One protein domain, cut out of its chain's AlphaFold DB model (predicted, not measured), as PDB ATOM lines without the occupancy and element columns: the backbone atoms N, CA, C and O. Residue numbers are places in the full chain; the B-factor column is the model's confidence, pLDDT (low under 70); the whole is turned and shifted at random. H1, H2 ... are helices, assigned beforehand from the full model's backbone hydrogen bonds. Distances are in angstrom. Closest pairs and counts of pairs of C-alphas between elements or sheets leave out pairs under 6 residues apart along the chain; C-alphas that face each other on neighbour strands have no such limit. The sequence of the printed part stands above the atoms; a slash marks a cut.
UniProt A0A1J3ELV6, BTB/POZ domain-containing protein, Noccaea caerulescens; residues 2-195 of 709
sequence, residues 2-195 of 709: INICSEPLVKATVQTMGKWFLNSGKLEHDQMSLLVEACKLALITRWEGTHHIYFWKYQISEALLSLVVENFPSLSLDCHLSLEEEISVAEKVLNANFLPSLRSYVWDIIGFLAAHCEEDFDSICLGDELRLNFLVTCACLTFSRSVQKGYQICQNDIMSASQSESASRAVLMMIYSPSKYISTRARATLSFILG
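What this domain is: This is residues 2 to 195 of the 709 residues of the protein "BTB/POZ domain-containing protein" of Noccaea caerulescens (UniProt A0A1J3ELV6). A compact helical body has H6 in its middle, with H2 and H8 alongside it in one row, running the same way. Toward one end of the body the long helix H7 crosses H8, and H5 and H9 pack on H7; toward the other end H1 crosses H2 and has H3 beside it, while short H4 bridges H1 and H7. The printed part has 194 residues, with nine named helices, H1 to H9 in order along the chain, and no named strand: all helix. It is compact, with a radius of gyration of the C-alphas of 16.0 A and a rounded outline of 47 by 41 by 35 A.

Where its parts are: H1, residues 2 to 18, begins at C-alpha 2 (27.199, -8.634, -3.608), spans 22.9 A and has a kink of 34 degrees near residue 9. H2 is residues 29 to 46, 27.1 A; H3 is residues 51 to 57 and H4 residues 60 to 66. H5 is residues 83 to 95, 18.2 A, and H6 residues 100 to 115, 23.6 A. H7, residues 129 to 152, begins at (28.412, -26.670, -25.309), spans 35.1 A and has a kink of 26 degrees near residue 146. H8 is residues 158 to 175, 25.9 A; H9, residues 180 to 194, 20.9 A, ends at (38.011, -14.665, -42.391).

How they stand to each other: H7 is the hub, touching H4, H5, H8 and H9. With residues 136 to 146 alone it touches H8 at a steep tilt of 54 degrees, C-alphas 143 and 168 being closest at 5.1 A. The closest C-alphas of H7 and H5 are those of Cys 138 and Ala 90, 5.6 A; of H7 and H9, those of Cys 140 and Leu 190, 5.7 A. H6 and H8 touch at a shallow tilt of 20 degrees, the same way, closest at C-alphas 111 and 170, 3.9 A. H2 touches H6 at 21 degrees, a shallow tilt, closest at C-alphas 46 and 112, 5.3 A. H1 and H2 form a helical hairpin, closest at C-alphas 13 and 38, 5.3 A. H1 also touches H3, closest at C-alphas 6 and 51, 5.8 A, and H4, closest at C-alphas 18 and 63, 4.2 A. H1 and H9 are apart. Every O i to N i+4 pair is within hydrogen-bond range in H3, H4, H5, H8 and H9; the counts are 11 of 13 in H1, 11 of 14 in H2, 10 of 12 in H6 and 17 of 20 in H7.

The domain as a whole: The two C-alphas farthest apart are those of Ile 4 and Gly 195, 47.9 A. The printed part has no cut. The links H4 to H5 and H6 to H7 are long, with 16 and 13 residues. The mean pLDDT of the printed part is 80.7; under 70 are residues 2 to 5, 19 to 28, 71 to 80, 120 to 128 and 150 to 160.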
ATOM      1  N   ILE A   2      27.171  -7.654  -2.490       41.66
ATOM      2  CA  ILE A   2      27.199  -8.634  -3.608       41.66
ATOM      3  C   ILE A   2      27.328 -10.105  -3.152       41.66
ATOM      4  O   ILE A   2      26.675 -10.969  -3.722       41.66
ATOM      5  N   ASN A   3      28.072 -10.406  -2.079       45.50
ATOM      6  CA  ASN A   3      28.241 -11.793  -1.610       45.50
ATOM      7  C   ASN A   3      27.018 -12.415  -0.908       45.50
ATOM      8  O   ASN A   3      27.005 -13.625  -0.725       45.50
ATOM      9  N   ILE A   4      26.013 -11.632  -0.491       47.53
ATOM     10  CA  ILE A   4      24.906 -12.147   0.342       47.53
ATOM     11  C   ILE A   4      23.659 -12.489  -0.502       47.53
ATOM     12  O   ILE A   4      22.861 -13.324  -0.091       47.53
ATOM     13  N   CYS A   5      23.519 -11.924  -1.712       57.22
ATOM     14  CA  CYS A   5      22.334 -12.102  -2.571       57.22
ATOM     15  C   CYS A   5      22.646 -12.536  -4.021       57.22
ATOM     16  O   CYS A   5      21.762 -12.458  -4.873       57.22
ATOM     17  N   SER A   6      23.876 -12.961  -4.336       74.31
ATOM     18  CA  SER A   6      24.315 -13.191  -5.723       74.31
ATOM     19  C   SER A   6      23.554 -14.314  -6.436       74.31
ATOM     20  O   SER A   6      23.070 -14.102  -7.543       74.31
ATOM     21  N   GLU A   7      23.394 -15.489  -5.827       87.38
ATOM     22  CA  GLU A   7      22.760 -16.628  -6.510       87.38
ATOM     23  C   GLU A   7      21.261 -16.424  -6.816       87.38
ATOM     24  O   GLU A   7      20.871 -16.631  -7.970       87.38
ATOM     25  N   PRO A   8      20.399 -16.004  -5.861       89.00
ATOM     26  CA  PRO A   8      18.978 -15.794  -6.143       89.00
ATOM     27  C   PRO A   8      18.742 -14.700  -7.187       89.00
ATOM     28  O   PRO A   8      17.863 -14.849  -8.036       89.00
ATOM     29  N   LEU A   9      19.548 -13.632  -7.142       88.06
ATOM     30  CA  LEU A   9      19.489 -12.540  -8.107       88.06
ATOM     31  C   LEU A   9      19.828 -13.046  -9.509       88.06
ATOM     32  O   LEU A   9      19.023 -12.880 -10.417       88.06
ATOM     33  N   VAL A  10      20.963 -13.738  -9.669       90.38
ATOM     34  CA  VAL A  10      21.371 -14.302 -10.964       90.38
ATOM     35  C   VAL A  10      20.310 -15.260 -11.499       90.38
ATOM     36  O   VAL A  10      19.914 -15.144 -12.654       90.38
ATOM     37  N   LYS A  11      19.778 -16.158 -10.661       91.25
ATOM     38  CA  LYS A  11      18.705 -17.074 -11.066       91.25
ATOM     39  C   LYS A  11      17.485 -16.325 -11.609       91.25
ATOM     40  O   LYS A  11      16.955 -16.711 -12.648       91.25
ATOM     41  N   ALA A  12      17.033 -15.278 -10.916       90.38
ATOM     42  CA  ALA A  12      15.894 -14.471 -11.346       90.38
ATOM     43  C   ALA A  12      16.178 -13.750 -12.674       90.38
ATOM     44  O   ALA A  12      15.337 -13.787 -13.572       90.38
ATOM     45  N   THR A  13      17.373 -13.174 -12.827       91.50
ATOM     46  CA  THR A  13      17.830 -12.532 -14.067       91.50
ATOM     47  C   THR A  13      17.792 -13.508 -15.244       91.50
ATOM     48  O   THR A  13      17.097 -13.249 -16.225       91.50
ATOM     49  N   VAL A  14      18.461 -14.665 -15.133       90.56
ATOM     50  CA  VAL A  14      18.539 -15.650 -16.229       90.56
ATOM     51  C   VAL A  14      17.161 -16.214 -16.576       90.56
ATOM     52  O   VAL A  14      16.814 -16.330 -17.748       90.56
ATOM     53  N   GLN A  15      16.324 -16.507 -15.574       88.94
ATOM     54  CA  GLN A  15      14.960 -16.977 -15.826       88.94
ATOM     55  C   GLN A  15      14.094 -15.929 -16.525       88.94
ATOM     56  O   GLN A  15      13.289 -16.296 -17.374       88.94
ATOM     57  N   THR A  16      14.248 -14.650 -16.184       88.62
ATOM     58  CA  THR A  16      13.510 -13.559 -16.837       88.62
ATOM     59  C   THR A  16      13.938 -13.412 -18.295       88.62
ATOM     60  O   THR A  16      13.088 -13.245 -19.162       88.62
ATOM     61  N   MET A  17      15.235 -13.568 -18.580       88.50
ATOM     62  CA  MET A  17      15.770 -13.570 -19.946       88.50
ATOM     63  C   MET A  17      15.370 -14.811 -20.761       88.50
ATOM     64  O   MET A  17      15.365 -14.734 -21.979       88.50
ATOM     65  N   GLY A  18      15.075 -15.952 -20.122       78.38
ATOM     66  CA  GLY A  18      14.744 -17.211 -20.809       78.38
ATOM     67  C   GLY A  18      13.246 -17.546 -20.912       78.38
ATOM     68  O   GLY A  18      12.851 -18.308 -21.789       78.38
ATOM     69  N   LYS A  19      12.376 -16.999 -20.049       67.12
ATOM     70  CA  LYS A  19      10.937 -17.349 -19.972       67.12
ATOM     71  C   LYS A  19      10.030 -16.438 -20.806       67.12
ATOM     72  O   LYS A  19       9.097 -15.832 -20.281       67.12
ATOM     73  N   TRP A  20      10.258 -16.363 -22.106       64.06
ATOM     74  CA  TRP A  20       9.441 -15.537 -22.989       64.06
ATOM     75  C   TRP A  20       9.227 -16.256 -24.319       64.06
ATOM     76  O   TRP A  20      10.131 -16.423 -25.128       64.06
ATOM     77  N   PHE A  21       8.001 -16.747 -24.502       56.09
ATOM     78  CA  PHE A  21       7.586 -17.475 -25.694       56.09
ATOM     79  C   PHE A  21       6.633 -16.600 -26.501       56.09
ATOM     80  O   PHE A  21       5.585 -16.178 -26.007       56.09
ATOM     81  N   LEU A  22       6.999 -16.334 -27.754       51.06
ATOM     82  CA  LEU A  22       6.143 -15.648 -28.710       51.06
ATOM     83  C   LEU A  22       5.056 -16.610 -29.195       51.06
ATOM     84  O   LEU A  22       5.227 -17.315 -30.186       51.06
ATOM     85  N   ASN A  23       3.891 -16.582 -28.550       44.97
ATOM     86  CA  ASN A  23       2.659 -17.001 -29.214       44.97
ATOM     87  C   ASN A  23       2.257 -15.895 -30.214       44.97
ATOM     88  O   ASN A  23       1.391 -15.068 -29.949       44.97
ATOM     89  N   SER A  24       2.963 -15.850 -31.347       44.25
ATOM     90  CA  SER A  24       2.581 -15.174 -32.602       44.25
ATOM     91  C   SER A  24       2.159 -13.687 -32.557       44.25
ATOM     92  O   SER A  24       1.257 -13.293 -33.295       44.25
ATOM     93  N   GLY A  25       2.805 -12.821 -31.767       50.97
ATOM     94  CA  GLY A  25       2.505 -11.377 -31.762       50.97
ATOM     95  C   GLY A  25       3.690 -10.497 -31.363       50.97
ATOM     96  O   GLY A  25       4.587 -10.957 -30.670       50.97
ATOM     97  N   LYS A  26       3.706  -9.227 -31.805       56.22
ATOM     98  CA  LYS A  26       4.684  -8.215 -31.351       56.22
ATOM     99  C   LYS A  26       4.739  -8.197 -29.820       56.22
ATOM    100  O   LYS A  26       3.690  -8.193 -29.185       56.22
ATOM    101  N   LEU A  27       5.950  -8.147 -29.262       60.50
ATOM    102  CA  LEU A  27       6.159  -8.124 -27.816       60.50
ATOM    103  C   LEU A  27       5.421  -6.937 -27.174       60.50
ATOM    104  O   LEU A  27       5.515  -5.810 -27.672       60.50
ATOM    105  N   GLU A  28       4.710  -7.179 -26.072       69.44
ATOM    106  CA  GLU A  28       4.107  -6.100 -25.287       69.44
ATOM    107  C   GLU A  28       5.205  -5.186 -24.719       69.44
ATOM    108  O   GLU A  28       6.302  -5.638 -24.376       69.44
ATOM    109  N   HIS A  29       4.921  -3.885 -24.623       71.56
ATOM    110  CA  HIS A  29       5.909  -2.885 -24.200       71.56
ATOM    111  C   HIS A  29       6.494  -3.189 -22.809       71.56
ATOM    112  O   HIS A  29       7.705  -3.080 -22.612       71.56
ATOM    113  N   ASP A  30       5.656  -3.667 -21.887       74.88
ATOM    114  CA  ASP A  30       6.048  -4.011 -20.517       74.88
ATOM    115  C   ASP A  30       6.980  -5.231 -20.467       74.88
ATOM    116  O   ASP A  30       7.949  -5.250 -19.708       74.88
ATOM    117  N   GLN A  31       6.751  -6.226 -21.333       78.50
ATOM    118  CA  GLN A  31       7.629  -7.393 -21.458       78.50
ATOM    119  C   GLN A  31       8.996  -6.996 -22.023       78.50
ATOM    120  O   GLN A  31      10.025  -7.466 -21.541       78.50
ATOM    121  N   MET A  32       9.019  -6.084 -23.002       82.50
ATOM    122  CA  MET A  32      10.267  -5.579 -23.578       82.50
ATOM    123  C   MET A  32      11.071  -4.803 -22.535       82.50
ATOM    124  O   MET A  32      12.282  -4.989 -22.424       82.50
ATOM    125  N   SER A  33      10.399  -3.960 -21.749       83.31
ATOM    126  CA  SER A  33      11.027  -3.208 -20.663       83.31
ATOM    127  C   SER A  33      11.623  -4.142 -19.608       83.31
ATOM    128  O   SER A  33      12.778  -3.958 -19.223       83.31
ATOM    129  N   LEU A  34      10.893  -5.188 -19.209       85.25
ATOM    130  CA  LEU A  34      11.378  -6.175 -18.245       85.25
ATOM    131  C   LEU A  34      12.630  -6.914 -18.744       85.25
ATOM    132  O   LEU A  34      13.570  -7.117 -17.978       85.25
ATOM    133  N   LEU A  35      12.671  -7.287 -20.025       87.38
ATOM    134  CA  LEU A  35      13.835  -7.945 -20.627       87.38
ATOM    135  C   LEU A  35      15.041  -7.021 -20.726       87.38
ATOM    136  O   LEU A  35      16.157  -7.449 -20.446       87.38
ATOM    137  N   VAL A  36      14.828  -5.756 -21.093       87.19
ATOM    138  CA  VAL A  36      15.895  -4.750 -21.095       87.19
ATOM    139  C   VAL A  36      16.479  -4.601 -19.691       87.19
ATOM    140  O   VAL A  36      17.698  -4.622 -19.545       87.19
ATOM    141  N   GLU A  37      15.644  -4.523 -18.654       85.94
ATOM    142  CA  GLU A  37      16.118  -4.438 -17.268       85.94
ATOM    143  C   GLU A  37      16.818  -5.722 -16.800       85.94
ATOM    144  O   GLU A  37      17.854  -5.649 -16.140       85.94
ATOM    145  N   ALA A  38      16.341  -6.904 -17.204       89.50
ATOM    146  CA  ALA A  38      17.040  -8.160 -16.933       89.50
ATOM    147  C   ALA A  38      18.420  -8.205 -17.618       89.50
ATOM    148  O   ALA A  38      19.410  -8.568 -16.985       89.50
ATOM    149  N   CYS A  39      18.515  -7.767 -18.875       89.69
ATOM    150  CA  CYS A  39      19.780  -7.635 -19.600       89.69
ATOM    151  C   CYS A  39      20.727  -6.624 -18.936       89.69
ATOM    152  O   CYS A  39      21.911  -6.914 -18.775       89.69
ATOM    153  N   LYS A  40      20.223  -5.464 -18.499       86.06
ATOM    154  CA  LYS A  40      21.014  -4.477 -17.747       86.06
ATOM    155  C   LYS A  40      21.527  -5.051 -16.431       86.06
ATOM    156  O   LYS A  40      22.695  -4.874 -16.103       86.06
ATOM    157  N   LEU A  41      20.686  -5.776 -15.699       86.75
ATOM    158  CA  LEU A  41      21.079  -6.441 -14.461       86.75
ATOM    159  C   LEU A  41      22.124  -7.540 -14.715       86.75
ATOM    160  O   LEU A  41      23.037  -7.720 -13.910       86.75
ATOM    161  N   ALA A  42      22.031  -8.241 -15.847       89.94
ATOM    162  CA  ALA A  42      23.013  -9.237 -16.263       89.94
ATOM    163  C   ALA A  42      24.394  -8.638 -16.575       89.94
ATOM    164  O   ALA A  42      25.381  -9.355 -16.455       89.94
ATOM    165  N   LEU A  43      24.507  -7.333 -16.864       86.75
ATOM    166  CA  LEU A  43      25.804  -6.652 -17.015       86.75
ATOM    167  C   LEU A  43      26.628  -6.614 -15.718       86.75
ATOM    168  O   LEU A  43      27.788  -6.207 -15.752       86.75
ATOM    169  N   ILE A  44      26.084  -7.092 -14.590       84.12
ATOM    170  CA  ILE A  44      26.873  -7.376 -13.388       84.12
ATOM    171  C   ILE A  44      28.058  -8.313 -13.678       84.12
ATOM    172  O   ILE A  44      29.085  -8.174 -13.018       84.12
ATOM    173  N   THR A  45      27.954  -9.175 -14.707       85.88
ATOM    174  CA  THR A  45      29.039 -10.051 -15.203       85.88
ATOM    175  C   THR A  45      30.291  -9.292 -15.620       85.88
ATOM    176  O   THR A  45      31.350  -9.878 -15.802       85.88
ATOM    177  N   ARG A  46      30.212  -7.973 -15.786       81.50
ATOM    178  CA  ARG A  46      31.378  -7.135 -16.031       81.50
ATOM    179  C   ARG A  46      32.396  -7.181 -14.892       81.50
ATOM    180  O   ARG A  46      33.603  -7.113 -15.145       81.50
ATOM    181  N   TRP A  47      31.927  -7.231 -13.648       78.62
ATOM    182  CA  TRP A  47      32.782  -7.122 -12.469       78.62
ATOM    183  C   TRP A  47      33.246  -8.493 -11.999       78.62
ATOM    184  O   TRP A  47      32.477  -9.441 -11.995       78.62
ATOM    185  N   GLU A  48      34.488  -8.595 -11.530       78.00
ATOM    186  CA  GLU A  48      34.995  -9.846 -10.968       78.00
ATOM    187  C   GLU A  48      34.129 -10.326  -9.782       78.00
ATOM    188  O   GLU A  48      33.713  -9.544  -8.924       78.00
ATOM    189  N   GLY A  49      33.858 -11.632  -9.712       79.62
ATOM    190  CA  GLY A  49      33.126 -12.224  -8.596       79.62
ATOM    191  C   GLY A  49      32.669 -13.660  -8.837       79.62
ATOM    192  O   GLY A  49      32.771 -14.196  -9.938       79.62
ATOM    193  N   THR A  50      32.117 -14.285  -7.798       82.94
ATOM    194  CA  THR A  50      31.602 -15.668  -7.857       82.94
ATOM    195  C   THR A  50      30.287 -15.793  -8.626       82.94
ATOM    196  O   THR A  50      29.868 -16.898  -8.962       82.94
ATOM    197  N   HIS A  51      29.629 -14.676  -8.939       85.38
ATOM    198  CA  HIS A  51      28.333 -14.672  -9.612       85.38
ATOM    199  C   HIS A  51      28.387 -15.229 -11.044       85.38
ATOM    200  O   HIS A  51      27.394 -15.801 -11.488       85.38
ATOM    201  N   HIS A  52      29.535 -15.157 -11.733       87.31
ATOM    202  CA  HIS A  52      29.739 -15.788 -13.046       87.31
ATOM    203  C   HIS A  52      29.442 -17.291 -13.029       87.31
ATOM    204  O   HIS A  52      28.808 -17.805 -13.947       87.31
ATOM    205  N   ILE A  53      29.827 -17.983 -11.949       86.81
ATOM    206  CA  ILE A  53      29.577 -19.421 -11.771       86.81
ATOM    207  C   ILE A  53      28.070 -19.696 -11.789       86.81
ATOM    208  O   ILE A  53      27.623 -20.677 -12.379       86.81
ATOM    209  N   TYR A  54      27.264 -18.815 -11.186       88.75
ATOM    210  CA  TYR A  54      25.810 -18.963 -11.177       88.75
ATOM    211  C   TYR A  54      25.184 -18.711 -12.552       88.75
ATOM    212  O   TYR A  54      24.235 -19.405 -12.901       88.75
ATOM    213  N   PHE A  55      25.714 -17.782 -13.355       90.81
ATOM    214  CA  PHE A  55      25.230 -17.580 -14.727       90.81
ATOM    215  C   PHE A  55      25.418 -18.846 -15.567       90.81
ATOM    216  O   PHE A  55      24.467 -19.309 -16.197       90.81
ATOM    217  N   TRP A  56      26.603 -19.460 -15.498       88.38
ATOM    218  CA  TRP A  56      26.869 -20.740 -16.156       88.38
ATOM    219  C   TRP A  56      25.992 -21.871 -15.602       88.38
ATOM    220  O   TRP A  56      25.371 -22.601 -16.369       88.38
ATOM    221  N   LYS A  57      25.853 -21.967 -14.271       87.62
ATOM    222  CA  LYS A  57      24.986 -22.954 -13.598       87.62
ATOM    223  C   LYS A  57      23.531 -22.886 -14.069       87.62
ATOM    224  O   LYS A  57      22.869 -23.918 -14.141       87.62
ATOM    225  N   TYR A  58      23.020 -21.689 -14.351       88.50
ATOM    226  CA  TYR A  58      21.642 -21.472 -14.794       88.50
ATOM    227  C   TYR A  58      21.482 -21.432 -16.323       88.50
ATOM    228  O   TYR A  58      20.450 -20.960 -16.790       88.50
ATOM    229  N   GLN A  59      22.447 -21.963 -17.087       87.44
ATOM    230  CA  GLN A  59      22.375 -22.113 -18.551       87.44
ATOM    231  C   GLN A  59      22.122 -20.784 -19.275       87.44
ATOM    232  O   GLN A  59      21.257 -20.664 -20.145       87.44
ATOM    233  N   ILE A  60      22.888 -19.756 -18.908       90.38
ATOM    234  CA  ILE A  60      22.802 -18.430 -19.528       90.38
ATOM    235  C   ILE A  60      22.896 -18.470 -21.061       90.38
ATOM    236  O   ILE A  60      22.236 -17.663 -21.710       90.38
ATOM    237  N   SER A  61      23.632 -19.410 -21.665       89.31
ATOM    238  CA  SER A  61      23.739 -19.483 -23.129       89.31
ATOM    239  C   SER A  61      22.388 -19.772 -23.795       89.31
ATOM    240  O   SER A  61      22.110 -19.219 -24.855       89.31
ATOM    241  N   GLU A  62      21.507 -20.559 -23.166       86.75
ATOM    242  CA  GLU A  62      20.140 -20.784 -23.659       86.75
ATOM    243  C   GLU A  62      19.302 -19.504 -23.615       86.75
ATOM    244  O   GLU A  62      18.675 -19.131 -24.609       86.75
ATOM    245  N   ALA A  63      19.343 -18.787 -22.491       89.38
ATOM    246  CA  ALA A  63      18.636 -17.518 -22.351       89.38
ATOM    247  C   ALA A  63      19.149 -16.474 -23.362       89.38
ATOM    248  O   ALA A  63      18.356 -15.791 -24.009       89.38
ATOM    249  N   LEU A  64      20.466 -16.396 -23.572       91.75
ATOM    250  CA  LEU A  64      21.079 -15.511 -24.563       91.75
ATOM    251  C   LEU A  64      20.702 -15.875 -26.002       91.75
ATOM    252  O   LEU A  64      20.429 -14.982 -26.800       91.75
ATOM    253  N   LEU A  65      20.621 -17.162 -26.339       88.12
ATOM    254  CA  LEU A  65      20.168 -17.590 -27.663       88.12
ATOM    255  C   LEU A  65      18.707 -17.251 -27.922       88.12
ATOM    256  O   LEU A  65      18.382 -16.833 -29.031       88.12
ATOM    257  N   SER A  66      17.845 -17.356 -26.908       86.00
ATOM    258  CA  SER A  66      16.435 -16.961 -27.030       86.00
ATOM    259  C   SER A  66      16.251 -15.471 -27.366       86.00
ATOM    260  O   SER A  66      15.240 -15.091 -27.947       86.00
ATOM    261  N   LEU A  67      17.255 -14.633 -27.066       88.19
ATOM    262  CA  LEU A  67      17.303 -13.207 -27.418       88.19
ATOM    263  C   LEU A  67      17.819 -12.948 -28.846       88.19
ATOM    264  O   LEU A  67      17.649 -11.843 -29.360       88.19
ATOM    265  N   VAL A  68      18.448 -13.938 -29.489       86.00
ATOM    266  CA  VAL A  68      19.042 -13.825 -30.836       86.00
ATOM    267  C   VAL A  68      18.224 -14.573 -31.891       86.00
ATOM    268  O   VAL A  68      18.147 -14.118 -33.033       86.00
ATOM    269  N   VAL A  69      17.598 -15.692 -31.518       82.19
ATOM    270  CA  VAL A  69      16.906 -16.628 -32.414       82.19
ATOM    271  C   VAL A  69      15.423 -16.722 -32.057       82.19
ATOM    272  O   VAL A  69      15.068 -17.068 -30.931       82.19
ATOM    273  N   GLU A  70      14.547 -16.501 -33.039       74.69
ATOM    274  CA  GLU A  70      13.108 -16.726 -32.880       74.69
ATOM    275  C   GLU A  70      12.811 -18.231 -32.807       74.69
ATOM    276  O   GLU A  70      13.185 -18.986 -33.703       74.69
ATOM    277  N   ASN A  71      12.130 -18.680 -31.746       65.12
ATOM    278  CA  ASN A  71      11.751 -20.084 -31.539       65.12
ATOM    279  C   ASN A  71      12.930 -21.075 -31.597       65.12
ATOM    280  O   ASN A  71      12.809 -22.157 -32.178       65.12
ATOM    281  N   PHE A  72      14.044 -20.748 -30.926       61.62
ATOM    282  CA  PHE A  72      15.199 -21.647 -30.761       61.62
ATOM    283  C   PHE A  72      14.851 -23.109 -30.399       61.62
ATOM    284  O   PHE A  72      15.476 -23.990 -30.979       61.62
ATOM    285  N   PRO A  73      13.829 -23.427 -29.567       54.00
ATOM    286  CA  PRO A  73      13.465 -24.820 -29.277       54.00
ATOM    287  C   PRO A  73      13.079 -25.660 -30.508       54.00
ATOM    288  O   PRO A  73      13.056 -26.882 -30.422       54.00
ATOM    289  N   SER A  74      12.758 -25.025 -31.645       49.28
ATOM    290  CA  SER A  74      12.463 -25.700 -32.921       49.28
ATOM    291  C   SER A  74      13.695 -25.918 -33.809       49.28
ATOM    292  O   SER A  74      13.667 -26.777 -34.689       49.28
ATOM    293  N   LEU A  75      14.789 -25.186 -33.561       54.03
ATOM    294  CA  LEU A  75      16.107 -25.496 -34.102       54.03
ATOM    295  C   LEU A  75      16.734 -26.549 -33.193       54.03
ATOM    296  O   LEU A  75      17.482 -26.233 -32.272       54.03
ATOM    297  N   SER A  76      16.422 -27.818 -33.444       54.81
ATOM    298  CA  SER A  76      17.156 -28.925 -32.839       54.81
ATOM    299  C   SER A  76      18.621 -28.841 -33.289       54.81
ATOM    300  O   SER A  76      18.997 -29.380 -34.330       54.81
ATOM    301  N   LEU A  77      19.465 -28.181 -32.496       60.91
ATOM    302  CA  LEU A  77      20.929 -28.260 -32.587       60.91
ATOM    303  C   LEU A  77      21.450 -29.650 -32.167       60.91
ATOM    304  O   LEU A  77      22.643 -29.824 -31.964       60.91
ATOM    305  N   ASP A  78      20.566 -30.652 -32.092       53.41
ATOM    306  CA  ASP A  78      20.795 -32.044 -31.690       53.41
ATOM    307  C   ASP A  78      21.725 -32.835 -32.634       53.41
ATOM    308  O   ASP A  78      21.897 -34.042 -32.470       53.41
ATOM    309  N   CYS A  79      22.345 -32.181 -33.621       54.19
ATOM    310  CA  CYS A  79      23.275 -32.798 -34.559       54.19
ATOM    311  C   CYS A  79      24.627 -32.074 -34.537       54.19
ATOM    312  O   CYS A  79      24.682 -30.847 -34.453       54.19
ATOM    313  N   HIS A  80      25.720 -32.833 -34.666       61.97
ATOM    314  CA  HIS A  80      27.064 -32.297 -34.895       61.97
ATOM    315  C   HIS A  80      27.128 -31.621 -36.275       61.97
ATOM    316  O   HIS A  80      27.581 -32.228 -37.244       61.97
ATOM    317  N   LEU A  81      26.637 -30.383 -36.369       71.06
ATOM    318  CA  LEU A  81      26.790 -29.551 -37.558       71.06
ATOM    319  C   LEU A  81      28.279 -29.321 -37.820       71.06
ATOM    320  O   LEU A  81      29.066 -29.084 -36.897       71.06
ATOM    321  N   SER A  82      28.665 -29.372 -39.089       84.44
ATOM    322  CA  SER A  82      29.962 -28.843 -39.498       84.44
ATOM    323  C   SER A  82      30.008 -27.330 -39.246       84.44
ATOM    324  O   SER A  82      28.979 -26.652 -39.230       84.44
ATOM    325  N   LEU A  83      31.211 -26.773 -39.072       86.69
ATOM    326  CA  LEU A  83      31.378 -25.334 -38.842       86.69
ATOM    327  C   LEU A  83      30.791 -24.487 -39.990       86.69
ATOM    328  O   LEU A  83      30.267 -23.404 -39.752       86.69
ATOM    329  N   GLU A  84      30.840 -24.995 -41.222       88.94
ATOM    330  CA  GLU A  84      30.284 -24.338 -42.408       88.94
ATOM    331  C   GLU A  84      28.748 -24.271 -42.368       88.94
ATOM    332  O   GLU A  84      28.159 -23.213 -42.604       88.94
ATOM    333  N   GLU A  85      28.089 -25.373 -41.998       87.00
ATOM    334  CA  GLU A  85      26.634 -25.410 -41.818       87.00
ATOM    335  C   GLU A  85      26.196 -24.500 -40.671       87.00
ATOM    336  O   GLU A  85      25.228 -23.750 -40.807       87.00
ATOM    337  N   GLU A  86      26.932 -24.526 -39.558       88.06
ATOM    338  CA  GLU A  86      26.675 -23.677 -38.398       88.06
ATOM    339  C   GLU A  86      26.755 -22.190 -38.765       88.06
ATOM    340  O   GLU A  86      25.860 -21.417 -38.416       88.06
ATOM    341  N   ILE A  87      27.776 -21.798 -39.534       90.38
ATOM    342  CA  ILE A  87      27.919 -20.443 -40.070       90.38
ATOM    343  C   ILE A  87      26.737 -20.095 -40.976       90.38
ATOM    344  O   ILE A  87      26.122 -19.050 -40.776       90.38
ATOM    345  N   SER A  88      26.353 -20.969 -41.911       88.81
ATOM    346  CA  SER A  88      25.211 -20.724 -42.804       88.81
ATOM    347  C   SER A  88      23.898 -20.513 -42.038       88.81
ATOM    348  O   SER A  88      23.091 -19.640 -42.381       88.81
ATOM    349  N   VAL A  89      23.670 -21.281 -40.967       88.38
ATOM    350  CA  VAL A  89      22.502 -21.106 -40.092       88.38
ATOM    351  C   VAL A  89      22.597 -19.788 -39.324       88.38
ATOM    352  O   VAL A  89      21.635 -19.016 -39.313       88.38
ATOM    353  N   ALA A  90      23.753 -19.491 -38.729       89.81
ATOM    354  CA  ALA A  90      23.986 -18.253 -37.993       89.81
ATOM    355  C   ALA A  90      23.808 -17.008 -38.879       89.81
ATOM    356  O   ALA A  90      23.249 -16.007 -38.433       89.81
ATOM    357  N   GLU A  91      24.194 -17.067 -40.156       89.19
ATOM    358  CA  GLU A  91      23.955 -15.982 -41.107       89.19
ATOM    359  C   GLU A  91      22.467 -15.710 -41.327       89.19
ATOM    360  O   GLU A  91      22.051 -14.547 -41.304       89.19
ATOM    361  N   LYS A  92      21.659 -16.762 -41.511       87.44
ATOM    362  CA  LYS A  92      20.201 -16.638 -41.670       87.44
ATOM    363  C   LYS A  92      19.562 -16.037 -40.420       87.44
ATOM    364  O   LYS A  92      18.747 -15.126 -40.538       87.44
ATOM    365  N   VAL A  93      19.980 -16.500 -39.241       87.00
ATOM    366  CA  VAL A  93      19.518 -15.992 -37.939       87.00
ATOM    367  C   VAL A  93      19.835 -14.508 -37.779       87.00
ATOM    368  O   VAL A  93      18.953 -13.716 -37.458       87.00
ATOM    369  N   LEU A  94      21.079 -14.100 -38.029       87.00
ATOM    370  CA  LEU A  94      21.486 -12.705 -37.851       87.00
ATOM    371  C   LEU A  94      20.792 -11.763 -38.844       87.00
ATOM    372  O   LEU A  94      20.579 -10.593 -38.518       87.00
ATOM    373  N   ASN A  95      20.422 -12.268 -40.024       85.88
ATOM    374  CA  ASN A  95      19.685 -11.518 -41.041       85.88
ATOM    375  C   ASN A  95      18.175 -11.441 -40.753       85.88
ATOM    376  O   ASN A  95      17.515 -10.516 -41.229       85.88
ATOM    377  N   ALA A  96      17.620 -12.364 -39.963       79.81
ATOM    378  CA  ALA A  96      16.281 -12.205 -39.416       79.81
ATOM    379  C   ALA A  96      16.319 -11.036 -38.418       79.81
ATOM    380  O   ALA A  96      17.100 -11.054 -37.471       79.81
ATOM    381  N   ASN A  97      15.520  -9.985 -38.628       74.69
ATOM    382  CA  ASN A  97      15.481  -8.777 -37.782       74.69
ATOM    383  C   ASN A  97      14.790  -9.031 -36.423       74.69
ATOM    384  O   ASN A  97      13.916  -8.276 -35.994       74.69
ATOM    385  N   PHE A  98      15.173 -10.111 -35.749       82.44
ATOM    386  CA  PHE A  98      14.651 -10.526 -34.461       82.44
ATOM    387  C   PHE A  98      15.389  -9.798 -33.333       82.44
ATOM    388  O   PHE A  98      16.614  -9.897 -33.219       82.44
ATOM    389  N   LEU A  99      14.624  -9.019 -32.558       82.75
ATOM    390  CA  LEU A  99      15.052  -8.251 -31.377       82.75
ATOM    391  C   LEU A  99      16.438  -7.594 -31.508       82.75
ATOM    392  O   LEU A  99      17.293  -7.739 -30.630       82.75
ATOM    393  N   PRO A 100      16.683  -6.823 -32.584       80.88
ATOM    394  CA  PRO A 100      17.992  -6.226 -32.828       80.88
ATOM    395  C   PRO A 100      18.449  -5.339 -31.659       80.88
ATOM    396  O   PRO A 100      19.641  -5.254 -31.377       80.88
ATOM    397  N   SER A 101      17.524  -4.729 -30.917       81.06
ATOM    398  CA  SER A 101      17.852  -3.882 -29.770       81.06
ATOM    399  C   SER A 101      18.456  -4.603 -28.569       81.06
ATOM    400  O   SER A 101      19.055  -3.943 -27.728       81.06
ATOM    401  N   LEU A 102      18.326  -5.930 -28.478       87.00
ATOM    402  CA  LEU A 102      18.878  -6.710 -27.366       87.00
ATOM    403  C   LEU A 102      20.229  -7.350 -27.693       87.00
ATOM    404  O   LEU A 102      20.948  -7.756 -26.784       87.00
ATOM    405  N   ARG A 103      20.618  -7.394 -28.974       88.56
ATOM    406  CA  ARG A 103      21.847  -8.068 -29.426       88.56
ATOM    407  C   ARG A 103      23.117  -7.496 -28.796       88.56
ATOM    408  O   ARG A 103      24.011  -8.265 -28.469       88.56
ATOM    409  N   SER A 104      23.192  -6.181 -28.583       88.88
ATOM    410  CA  SER A 104      24.331  -5.568 -27.886       88.88
ATOM    411  C   SER A 104      24.462  -6.085 -26.451       88.88
ATOM    412  O   SER A 104      25.546  -6.461 -26.031       88.88
ATOM    413  N   TYR A 105      23.354  -6.215 -25.713       89.94
ATOM    414  CA  TYR A 105      23.400  -6.811 -24.377       89.94
ATOM    415  C   TYR A 105      23.856  -8.266 -24.426       89.94
ATOM    416  O   TYR A 105      24.670  -8.670 -23.603       89.94
ATOM    417  N   VAL A 106      23.375  -9.041 -25.403       93.25
ATOM    418  CA  VAL A 106      23.775 -10.443 -25.555       93.25
ATOM    419  C   VAL A 106      25.288 -10.569 -25.718       93.25
ATOM    420  O   VAL A 106      25.908 -11.351 -24.997       93.25
ATOM    421  N   TRP A 107      25.880  -9.778 -26.616       93.81
ATOM    422  CA  TRP A 107      27.321  -9.776 -26.872       93.81
ATOM    423  C   TRP A 107      28.131  -9.304 -25.664       93.81
ATOM    424  O   TRP A 107      29.099  -9.970 -25.297       93.81
ATOM    425  N   ASP A 108      27.716  -8.228 -24.995       91.06
ATOM    426  CA  ASP A 108      28.401  -7.760 -23.789       91.06
ATOM    427  C   ASP A 108      28.361  -8.818 -22.673       91.06
ATOM    428  O   ASP A 108      29.402  -9.144 -22.102       91.06
ATOM    429  N   ILE A 109      27.195  -9.419 -22.400       92.75
ATOM    430  CA  ILE A 109      27.033 -10.429 -21.342       92.75
ATOM    431  C   ILE A 109      27.916 -11.649 -21.618       92.75
ATOM    432  O   ILE A 109      28.666 -12.064 -20.732       92.75
ATOM    433  N   ILE A 110      27.858 -12.221 -22.829       94.19
ATOM    434  CA  ILE A 110      28.654 -13.415 -23.152       94.19
ATOM    435  C   ILE A 110      30.153 -13.110 -23.215       94.19
ATOM    436  O   ILE A 110      30.965 -13.938 -22.805       94.19
ATOM    437  N   GLY A 111      30.527 -11.912 -23.676       93.06
ATOM    438  CA  GLY A 111      31.907 -11.440 -23.681       93.06
ATOM    439  C   GLY A 111      32.479 -11.371 -22.268       93.06
ATOM    440  O   GLY A 111      33.521 -11.966 -21.995       93.06
ATOM    441  N   PHE A 112      31.770 -10.720 -21.343       90.62
ATOM    442  CA  PHE A 112      32.202 -10.623 -19.949       90.62
ATOM    443  C   PHE A 112      32.244 -11.984 -19.244       90.62
ATOM    444  O   PHE A 112      33.204 -12.283 -18.534       90.62
ATOM    445  N   LEU A 113      31.260 -12.849 -19.499       91.81
ATOM    446  CA  LEU A 113      31.279 -14.223 -18.998       91.81
ATOM    447  C   LEU A 113      32.493 -15.007 -19.507       91.81
ATOM    448  O   LEU A 113      33.112 -15.732 -18.731       91.81
ATOM    449  N   ALA A 114      32.866 -14.840 -20.778       92.12
ATOM    450  CA  ALA A 114      34.069 -15.446 -21.338       92.12
ATOM    451  C   ALA A 114      35.354 -14.876 -20.711       92.12
ATOM    452  O   ALA A 114      36.268 -15.642 -20.403       92.12
ATOM    453  N   ALA A 115      35.426 -13.563 -20.481       89.75
ATOM    454  CA  ALA A 115      36.583 -12.898 -19.877       89.75
ATOM    455  C   ALA A 115      36.884 -13.386 -18.447       89.75
ATOM    456  O   ALA A 115      38.051 -13.499 -18.067       89.75
ATOM    457  N   HIS A 116      35.836 -13.703 -17.680       87.94
ATOM    458  CA  HIS A 116      35.919 -14.186 -16.294       87.94
ATOM    459  C   HIS A 116      35.789 -15.709 -16.157       87.94
ATOM    460  O   HIS A 116      35.709 -16.224 -15.042       87.94
ATOM    461  N   CYS A 117      35.773 -16.436 -17.274       86.12
ATOM    462  CA  CYS A 117      35.681 -17.890 -17.282       86.12
ATOM    463  C   CYS A 117      36.995 -18.522 -16.794       86.12
ATOM    464  O   CYS A 117      38.067 -18.149 -17.269       86.12
ATOM    465  N   GLU A 118      36.927 -19.459 -15.847       81.06
ATOM    466  CA  GLU A 118      38.114 -20.097 -15.260       81.06
ATOM    467  C   GLU A 118      38.833 -21.031 -16.257       81.06
ATOM    468  O   GLU A 118      38.233 -21.528 -17.211       81.06
ATOM    469  N   GLU A 119      40.135 -21.278 -16.041       75.06
ATOM    470  CA  GLU A 119      40.946 -22.161 -16.906       75.06
ATOM    471  C   GLU A 119      40.373 -23.593 -16.964       75.06
ATOM    472  O   GLU A 119      40.373 -24.205 -18.034       75.06
ATOM    473  N   ASP A 120      39.828 -24.078 -15.841       67.81
ATOM    474  CA  ASP A 120      39.258 -25.424 -15.670       67.81
ATOM    475  C   ASP A 120      37.766 -25.512 -16.051       67.81
ATOM    476  O   ASP A 120      37.080 -26.472 -15.698       67.81
ATOM    477  N   PHE A 121      37.228 -24.507 -16.748       68.00
ATOM    478  CA  PHE A 121      35.841 -24.527 -17.201       68.00
ATOM    479  C   PHE A 121      35.574 -25.694 -18.157       68.00
ATOM    480  O   PHE A 121      36.098 -25.729 -19.273       68.00
ATOM    481  N   ASP A 122      34.702 -26.606 -17.727       64.94
ATOM    482  CA  ASP A 122      34.228 -27.731 -18.523       64.94
ATOM    483  C   ASP A 122      32.771 -27.505 -18.966       64.94
ATOM    484  O   ASP A 122      31.817 -27.773 -18.228       64.94
ATOM    485  N   SER A 123      32.594 -26.988 -20.188       58.09
ATOM    486  CA  SER A 123      31.279 -26.790 -20.818       58.09
ATOM    487  C   SER A 123      30.526 -28.104 -21.047       58.09
ATOM    488  O   SER A 123      29.291 -28.105 -21.070       58.09
ATOM    489  N   ILE A 124      31.252 -29.219 -21.177       54.50
ATOM    490  CA  ILE A 124      30.708 -30.555 -21.436       54.50
ATOM    491  C   ILE A 124      29.975 -31.053 -20.187       54.50
ATOM    492  O   ILE A 124      28.874 -31.594 -20.288       54.50
ATOM    493  N   CYS A 125      30.517 -30.776 -18.996       50.53
ATOM    494  CA  CYS A 125      29.871 -31.102 -17.720       50.53
ATOM    495  C   CYS A 125      28.556 -30.335 -17.467       50.53
ATOM    496  O   CYS A 125      27.750 -30.770 -16.645       50.53
ATOM    497  N   LEU A 126      28.323 -29.211 -18.157       57.72
ATOM    498  CA  LEU A 126      27.140 -28.357 -17.979       57.72
ATOM    499  C   LEU A 126      26.070 -28.536 -19.074       57.72
ATOM    500  O   LEU A 126      24.992 -27.955 -18.958       57.72
ATOM    501  N   GLY A 127      26.337 -29.336 -20.117       61.69
ATOM    502  CA  GLY A 127      25.384 -29.616 -21.204       61.69
ATOM    503  C   GLY A 127      25.068 -28.418 -22.115       61.69
ATOM    504  O   GLY A 127      24.083 -28.450 -22.853       61.69
ATOM    505  N   ASP A 128      25.888 -27.362 -22.068       69.56
ATOM    506  CA  ASP A 128      25.636 -26.059 -22.711       69.56
ATOM    507  C   ASP A 128      26.555 -25.788 -23.927       69.56
ATOM    508  O   ASP A 128      26.589 -24.701 -24.500       69.56
ATOM    509  N   GLU A 129      27.323 -26.798 -24.337       78.81
ATOM    510  CA  GLU A 129      28.412 -26.670 -25.309       78.81
ATOM    511  C   GLU A 129      27.950 -26.172 -26.692       78.81
ATOM    512  O   GLU A 129      28.483 -25.204 -27.233       78.81
ATOM    513  N   LEU A 130      26.927 -26.816 -27.258       82.19
ATOM    514  CA  LEU A 130      26.417 -26.512 -28.600       82.19
ATOM    515  C   LEU A 130      25.850 -25.091 -28.688       82.19
ATOM    516  O   LEU A 130      26.059 -24.383 -29.672       82.19
ATOM    517  N   ARG A 131      25.166 -24.660 -27.626       86.19
ATOM    518  CA  ARG A 131      24.563 -23.329 -27.519       86.19
ATOM    519  C   ARG A 131      25.633 -22.246 -27.434       86.19
ATOM    520  O   ARG A 131      25.578 -21.254 -28.161       86.19
ATOM    521  N   LEU A 132      26.635 -22.464 -26.585       89.38
ATOM    522  CA  LEU A 132      27.781 -21.572 -26.468       89.38
ATOM    523  C   LEU A 132      28.537 -21.457 -27.798       89.38
ATOM    524  O   LEU A 132      28.845 -20.348 -28.229       89.38
ATOM    525  N   ASN A 133      28.782 -22.578 -28.481       90.31
ATOM    526  CA  ASN A 133      29.440 -22.587 -29.788       90.31
ATOM    527  C   ASN A 133      28.686 -21.759 -30.824       90.31
ATOM    528  O   ASN A 133      29.309 -20.939 -31.500       90.31
ATOM    529  N   PHE A 134      27.361 -21.905 -30.880       90.62
ATOM    530  CA  PHE A 134      26.526 -21.134 -31.793       90.62
ATOM    531  C   PHE A 134      26.563 -19.630 -31.483       90.62
ATOM    532  O   PHE A 134      26.707 -18.817 -32.397       90.62
ATOM    533  N   LEU A 135      26.525 -19.235 -30.200       92.75
ATOM    534  CA  LEU A 135      26.704 -17.832 -29.794       92.75
ATOM    535  C   LEU A 135      28.065 -17.273 -30.221       92.75
ATOM    536  O   LEU A 135      28.128 -16.147 -30.719       92.75
ATOM    537  N   VAL A 136      29.143 -18.049 -30.055       94.38
ATOM    538  CA  VAL A 136      30.489 -17.665 -30.510       94.38
ATOM    539  C   VAL A 136      30.493 -17.455 -32.026       94.38
ATOM    540  O   VAL A 136      30.990 -16.433 -32.498       94.38
ATOM    541  N   THR A 137      29.877 -18.358 -32.790       94.50
ATOM    542  CA  THR A 137      29.743 -18.241 -34.250       94.50
ATOM    543  C   THR A 137      28.984 -16.976 -34.652       94.50
ATOM    544  O   THR A 137      29.471 -16.203 -35.483       94.50
ATOM    545  N   CYS A 138      27.843 -16.691 -34.017       93.75
ATOM    546  CA  CYS A 138      27.086 -15.465 -34.266       93.75
ATOM    547  C   CYS A 138      27.886 -14.191 -33.932       93.75
ATOM    548  O   CYS A 138      27.847 -13.220 -34.697       93.75
ATOM    549  N   ALA A 139      28.630 -14.184 -32.823       94.94
ATOM    550  CA  ALA A 139      29.470 -13.054 -32.432       94.94
ATOM    551  C   ALA A 139      30.610 -12.827 -33.442       94.94
ATOM    552  O   ALA A 139      30.791 -11.703 -33.915       94.94
ATOM    553  N   CYS A 140      31.323 -13.887 -33.845       95.38
ATOM    554  CA  CYS A 140      32.395 -13.816 -34.841       95.38
ATOM    555  C   CYS A 140      31.900 -13.334 -36.214       95.38
ATOM    556  O   CYS A 140      32.569 -12.511 -36.841       95.38
ATOM    557  N   LEU A 141      30.724 -13.783 -36.666       93.50
ATOM    558  CA  LEU A 141      30.118 -13.302 -37.914       93.50
ATOM    559  C   LEU A 141      29.732 -11.825 -37.834       93.50
ATOM    560  O   LEU A 141      30.012 -11.060 -38.758       93.50
ATOM    561  N   THR A 142      29.112 -11.409 -36.726       91.88
ATOM    562  CA  THR A 142      28.733 -10.006 -36.509       91.88
ATOM    563  C   THR A 142      29.970  -9.108 -36.517       91.88
ATOM    564  O   THR A 142      29.991  -8.105 -37.227       91.88
ATOM    565  N   PHE A 143      31.030  -9.513 -35.815       92.25
ATOM    566  CA  PHE A 143      32.319  -8.826 -35.802       92.25
ATOM    567  C   PHE A 143      32.971  -8.749 -37.190       92.25
ATOM    568  O   PHE A 143      33.375  -7.664 -37.609       92.25
ATOM    569  N   SER A 144      33.040  -9.863 -37.932       90.50
ATOM    570  CA  SER A 144      33.611  -9.887 -39.288       90.50
ATOM    571  C   SER A 144      32.895  -8.890 -40.208       90.50
ATOM    572  O   SER A 144      33.536  -8.075 -40.876       90.50
ATOM    573  N   ARG A 145      31.556  -8.854 -40.153       88.00
ATOM    574  CA  ARG A 145      30.744  -7.884 -40.904       88.00
ATOM    575  C   ARG A 145      31.058  -6.443 -40.504       88.00
ATOM    576  O   ARG A 145      31.076  -5.571 -41.370       88.00
ATOM    577  N   SER A 146      31.302  -6.169 -39.223       86.31
ATOM    578  CA  SER A 146      31.695  -4.833 -38.753       86.31
ATOM    579  C   SER A 146      33.064  -4.413 -39.294       86.31
ATOM    580  O   SER A 146      33.213  -3.272 -39.723       86.31
ATOM    581  N   VAL A 147      34.035  -5.331 -39.346       84.44
ATOM    582  CA  VAL A 147      35.357  -5.075 -39.944       84.44
ATOM    583  C   VAL A 147      35.237  -4.805 -41.447       84.44
ATOM    584  O   VAL A 147      35.758  -3.800 -41.925       84.44
ATOM    585  N   GLN A 148      34.495  -5.643 -42.182       82.00
ATOM    586  CA  GLN A 148      34.295  -5.507 -43.633       82.00
ATOM    587  C   GLN A 148      33.551  -4.222 -44.021       82.00
ATOM    588  O   GLN A 148      33.881  -3.587 -45.020       82.00
ATOM    589  N   LYS A 149      32.552  -3.805 -43.227       74.38
ATOM    590  CA  LYS A 149      31.809  -2.555 -43.467       74.38
ATOM    591  C   LYS A 149      32.693  -1.308 -43.352       74.38
ATOM    592  O   LYS A 149      32.356  -0.286 -43.950       74.38
ATOM    593  N   GLY A 150      33.821  -1.380 -42.640       65.25
ATOM    594  CA  GLY A 150      34.858  -0.343 -42.609       65.25
ATOM    595  C   GLY A 150      34.316   1.092 -42.496       65.25
ATOM    596  O   GLY A 150      33.531   1.411 -41.604       65.25
ATOM    597  N   TYR A 151      34.719   1.957 -43.435       52.91
ATOM    598  CA  TYR A 151      34.344   3.382 -43.529       52.91
ATOM    599  C   TYR A 151      32.842   3.652 -43.762       52.91
ATOM    600  O   TYR A 151      32.422   4.806 -43.706       52.91
ATOM    601  N   GLN A 152      32.031   2.627 -44.051       56.22
ATOM    602  CA  GLN A 152      30.596   2.769 -44.334       56.22
ATOM    603  C   GLN A 152      29.714   2.637 -43.089       56.22
ATOM    604  O   GLN A 152      28.490   2.719 -43.206       56.22
ATOM    605  N   ILE A 153      30.296   2.431 -41.899       54.53
ATOM    606  CA  ILE A 153      29.520   2.447 -40.657       54.53
ATOM    607  C   ILE A 153      29.012   3.874 -40.437       54.53
ATOM    608  O   ILE A 153      29.725   4.759 -39.961       54.53
ATOM    609  N   CYS A 154      27.768   4.112 -40.844       47.53
ATOM    610  CA  CYS A 154      27.114   5.394 -40.680       47.53
ATOM    611  C   CYS A 154      26.857   5.612 -39.184       47.53
ATOM    612  O   CYS A 154      26.057   4.893 -38.588       47.53
ATOM    613  N   GLN A 155      27.499   6.618 -38.581       52.03
ATOM    614  CA  GLN A 155      27.262   7.009 -37.180       52.03
ATOM    615  C   GLN A 155      25.786   7.349 -36.891       52.03
ATOM    616  O   GLN A 155      25.371   7.365 -35.737       52.03
ATOM    617  N   ASN A 156      24.989   7.587 -37.937       50.25
ATOM    618  CA  ASN A 156      23.570   7.910 -37.833       50.25
ATOM    619  C   ASN A 156      22.689   6.700 -37.470       50.25
ATOM    620  O   ASN A 156      21.542   6.900 -37.077       50.25
ATOM    621  N   ASP A 157      23.194   5.463 -37.574       65.00
ATOM    622  CA  ASP A 157      22.494   4.260 -37.107       65.00
ATOM    623  C   ASP A 157      23.088   3.769 -35.778       65.00
ATOM    624  O   ASP A 157      23.960   2.900 -35.714       65.00
ATOM    625  N   ILE A 158      22.582   4.357 -34.692       65.19
ATOM    626  CA  ILE A 158      22.991   4.084 -33.306       65.19
ATOM    627  C   ILE A 158      22.865   2.587 -32.965       65.19
ATOM    628  O   ILE A 158      23.662   2.042 -32.193       65.19
ATOM    629  N   MET A 159      21.891   1.891 -33.558       65.12
ATOM    630  CA  MET A 159      21.638   0.478 -33.275       65.12
ATOM    631  C   MET A 159      22.670  -0.433 -33.937       65.12
ATOM    632  O   MET A 159      23.191  -1.336 -33.282       65.12
ATOM    633  N   SER A 160      23.021  -0.203 -35.204       69.31
ATOM    634  CA  SER A 160      24.070  -1.005 -35.850       69.31
ATOM    635  C   SER A 160      25.472  -0.670 -35.336       69.31
ATOM    636  O   SER A 160      26.321  -1.565 -35.254       69.31
ATOM    637  N   ALA A 161      25.702   0.580 -34.925       72.62
ATOM    638  CA  ALA A 161      26.933   1.012 -34.272       72.62
ATOM    639  C   ALA A 161      27.162   0.290 -32.934       72.62
ATOM    640  O   ALA A 161      28.198  -0.348 -32.748       72.62
ATOM    641  N   SER A 162      26.167   0.320 -32.041       75.69
ATOM    642  CA  SER A 162      26.247  -0.326 -30.721       75.69
ATOM    643  C   SER A 162      26.395  -1.846 -30.809       75.69
ATOM    644  O   SER A 162      27.190  -2.436 -30.076       75.69
ATOM    645  N   GLN A 163      25.692  -2.496 -31.742       81.44
ATOM    646  CA  GLN A 163      25.868  -3.927 -32.000       81.44
ATOM    647  C   GLN A 163      27.279  -4.259 -32.495       81.44
ATOM    648  O   GLN A 163      27.867  -5.236 -32.035       81.44
ATOM    649  N   SER A 164      27.816  -3.461 -33.422       83.00
ATOM    650  CA  SER A 164      29.151  -3.674 -33.995       83.00
ATOM    651  C   SER A 164      30.243  -3.540 -32.941       83.00
ATOM    652  O   SER A 164      31.145  -4.376 -32.868       83.00
ATOM    653  N   GLU A 165      30.151  -2.510 -32.103       84.44
ATOM    654  CA  GLU A 165      31.086  -2.288 -31.002       84.44
ATOM    655  C   GLU A 165      31.038  -3.444 -29.997       84.44
ATOM    656  O   GLU A 165      32.066  -4.048 -29.685       84.44
ATOM    657  N   SER A 166      29.834  -3.798 -29.547       88.06
ATOM    658  CA  SER A 166      29.640  -4.845 -28.552       88.06
ATOM    659  C   SER A 166      30.085  -6.224 -29.055       88.06
ATOM    660  O   SER A 166      30.833  -6.914 -28.363       88.06
ATOM    661  N   ALA A 167      29.750  -6.594 -30.298       91.31
ATOM    662  CA  ALA A 167      30.228  -7.835 -30.913       91.31
ATOM    663  C   ALA A 167      31.759  -7.864 -31.031       91.31
ATOM    664  O   ALA A 167      32.382  -8.884 -30.736       91.31
ATOM    665  N   SER A 168      32.377  -6.738 -31.412       91.00
ATOM    666  CA  SER A 168      33.837  -6.621 -31.493       91.00
ATOM    667  C   SER A 168      34.482  -6.884 -30.128       91.00
ATOM    668  O   SER A 168      35.382  -7.720 -30.017       91.00
ATOM    669  N   ARG A 169      33.985  -6.233 -29.068       90.19
ATOM    670  CA  ARG A 169      34.464  -6.456 -27.693       90.19
ATOM    671  C   ARG A 169      34.236  -7.892 -27.229       90.19
ATOM    672  O   ARG A 169      35.128  -8.471 -26.617       90.19
ATOM    673  N   ALA A 170      33.082  -8.479 -27.535       93.94
ATOM    674  CA  ALA A 170      32.759  -9.848 -27.152       93.94
ATOM    675  C   ALA A 170      33.736 -10.857 -27.765       93.94
ATOM    676  O   ALA A 170      34.305 -11.674 -27.044       93.94
ATOM    677  N   VAL A 171      34.001 -10.759 -29.074       95.88
ATOM    678  CA  VAL A 171      34.957 -11.638 -29.770       95.88
ATOM    679  C   VAL A 171      36.367 -11.467 -29.214       95.88
ATOM    680  O   VAL A 171      37.055 -12.461 -28.980       95.88
ATOM    681  N   LEU A 172      36.783 -10.228 -28.936       94.62
ATOM    682  CA  LEU A 172      38.044  -9.963 -28.251       94.62
ATOM    683  C   LEU A 172      38.087 -10.685 -26.895       94.62
ATOM    684  O   LEU A 172      39.008 -11.452 -26.633       94.62
ATOM    685  N   MET A 173      37.077 -10.521 -26.045       92.81
ATOM    686  CA  MET A 173      37.046 -11.175 -24.733       92.81
ATOM    687  C   MET A 173      37.045 -12.705 -24.826       92.81
ATOM    688  O   MET A 173      37.720 -13.359 -24.037       92.81
ATOM    689  N   MET A 174      36.364 -13.285 -25.817       94.69
ATOM    690  CA  MET A 174      36.379 -14.730 -26.059       94.69
ATOM    691  C   MET A 174      37.764 -15.226 -26.483       94.69
ATOM    692  O   MET A 174      38.265 -16.198 -25.922       94.69
ATOM    693  N   ILE A 175      38.424 -14.546 -27.428       94.25
ATOM    694  CA  ILE A 175      39.785 -14.892 -27.871       94.25
ATOM    695  C   ILE A 175      40.766 -14.833 -26.698       94.25
ATOM    696  O   ILE A 175      41.620 -15.711 -26.561       94.25
ATOM    697  N   TYR A 176      40.639 -13.825 -25.839       90.94
ATOM    698  CA  TYR A 176      41.501 -13.618 -24.677       90.94
ATOM    699  C   TYR A 176      40.914 -14.212 -23.383       90.94
ATOM    700  O   TYR A 176      41.348 -13.835 -22.293       90.94
ATOM    701  N   SER A 177      39.962 -15.145 -23.496       91.19
ATOM    702  CA  SER A 177      39.387 -15.867 -22.359       91.19
ATOM    703  C   SER A 177      40.444 -16.755 -21.686       91.19
ATOM    704  O   SER A 177      41.248 -17.376 -22.392       91.19
ATOM    705  N   PRO A 178      40.445 -16.872 -20.342       88.31
ATOM    706  CA  PRO A 178      41.259 -17.868 -19.649       88.31
ATOM    707  C   PRO A 178      40.820 -19.308 -19.962       88.31
ATOM    708  O   PRO A 178      41.650 -20.216 -19.953       88.31
ATOM    709  N   SER A 179      39.544 -19.524 -20.307       88.81
ATOM    710  CA  SER A 179      39.056 -20.827 -20.756       88.81
ATOM    711  C   SER A 179      39.651 -21.173 -22.118       88.81
ATOM    712  O   SER A 179      39.332 -20.565 -23.149       88.81
ATOM    713  N   LYS A 180      40.494 -22.211 -22.142       88.81
ATOM    714  CA  LYS A 180      41.100 -22.710 -23.384       88.81
ATOM    715  C   LYS A 180      40.037 -23.146 -24.392       88.81
ATOM    716  O   LYS A 180      40.228 -22.934 -25.585       88.81
ATOM    717  N   TYR A 181      38.920 -23.696 -23.917       88.88
ATOM    718  CA  TYR A 181      37.794 -24.099 -24.754       88.88
ATOM    719  C   TYR A 181      37.235 -22.917 -25.560       88.88
ATOM    720  O   TYR A 181      37.294 -22.923 -26.792       88.88
ATOM    721  N   ILE A 182      36.776 -21.868 -24.866       91.75
ATOM    722  CA  ILE A 182      36.178 -20.675 -25.487       91.75
ATOM    723  C   ILE A 182      37.198 -19.980 -26.393       91.75
ATOM    724  O   ILE A 182      36.906 -19.655 -27.544       91.75
ATOM    725  N   SER A 183      38.425 -19.814 -25.895       92.62
ATOM    726  CA  SER A 183      39.513 -19.154 -26.612       92.62
ATOM    727  C   SER A 183      39.894 -19.879 -27.909       92.62
ATOM    728  O   SER A 183      40.058 -19.245 -28.956       92.62
ATOM    729  N   THR A 184      40.012 -21.211 -27.886       92.00
ATOM    730  CA  THR A 184      40.294 -22.011 -29.086       92.00
ATOM    731  C   THR A 184      39.114 -22.003 -30.053       92.00
ATOM    732  O   THR A 184      39.331 -21.801 -31.249       92.00
ATOM    733  N   ARG A 185      37.877 -22.151 -29.559       92.81
ATOM    734  CA  ARG A 185      36.667 -22.107 -30.392       92.81
ATOM    735  C   ARG A 185      36.526 -20.774 -31.123       92.81
ATOM    736  O   ARG A 185      36.296 -20.772 -32.332       92.81
ATOM    737  N   ALA A 186      36.706 -19.656 -30.422       95.25
ATOM    738  CA  ALA A 186      36.602 -18.319 -31.000       95.25
ATOM    739  C   ALA A 186      37.666 -18.075 -32.080       95.25
ATOM    740  O   ALA A 186      37.331 -17.621 -33.172       95.25
ATOM    741  N   ARG A 187      38.933 -18.442 -31.825       94.94
ATOM    742  CA  ARG A 187      40.001 -18.316 -32.837       94.94
ATOM    743  C   ARG A 187      39.746 -19.191 -34.063       94.94
ATOM    744  O   ARG A 187      39.923 -18.711 -35.176       94.94
ATOM    745  N   ALA A 188      39.333 -20.446 -33.872       94.00
ATOM    746  CA  ALA A 188      39.058 -21.365 -34.976       94.00
ATOM    747  C   ALA A 188      37.891 -20.873 -35.844       94.00
ATOM    748  O   ALA A 188      38.009 -20.816 -37.066       94.00
ATOM    749  N   THR A 189      36.802 -20.443 -35.204       94.94
ATOM    750  CA  THR A 189      35.612 -19.917 -35.886       94.94
ATOM    751  C   THR A 189      35.933 -18.638 -36.648       94.94
ATOM    752  O   THR A 189      35.613 -18.524 -37.829       94.94
ATOM    753  N   LEU A 190      36.638 -17.696 -36.011       94.69
ATOM    754  CA  LEU A 190      37.064 -16.467 -36.671       94.69
ATOM    755  C   LEU A 190      38.007 -16.758 -37.845       94.69
ATOM    756  O   LEU A 190      37.812 -16.216 -38.924       94.69
ATOM    757  N   SER A 191      38.993 -17.640 -37.669       93.38
ATOM    758  CA  SER A 191      39.921 -18.025 -38.738       93.38
ATOM    759  C   SER A 191      39.201 -18.613 -39.953       93.38
ATOM    760  O   SER A 191      39.610 -18.341 -41.078       93.38
ATOM    761  N   PHE A 192      38.145 -19.401 -39.734       93.00
ATOM    762  CA  PHE A 192      37.331 -19.961 -40.812       93.00
ATOM    763  C   PHE A 192      36.523 -18.874 -41.532       93.00
ATOM    764  O   PHE A 192      36.535 -18.817 -42.755       93.00
ATOM    765  N   ILE A 193      35.872 -17.976 -40.781       92.12
ATOM    766  CA  ILE A 193      35.063 -16.875 -41.335       92.12
ATOM    767  C   ILE A 193      35.911 -15.903 -42.159       92.12
ATOM    768  O   ILE A 193      35.440 -15.369 -43.159       92.12
ATOM    769  N   LEU A 194      37.140 -15.627 -41.720       89.50
ATOM    770  CA  LEU A 194      38.011 -14.665 -42.391       89.50
ATOM    771  C   LEU A 194      38.547 -15.176 -43.731       89.50
ATOM    772  O   LEU A 194      38.746 -14.361 -44.629       89.50
ATOM    773  N   GLY A 195      38.773 -16.489 -43.862       85.94
ATOM    774  CA  GLY A 195      39.195 -17.127 -45.111       85.94
ATOM    775  C   GLY A 195      40.339 -16.395 -45.832       85.94
ATOM    776  O   GLY A 195      41.274 -15.882 -45.205       85.94
TER     777      GLY A 195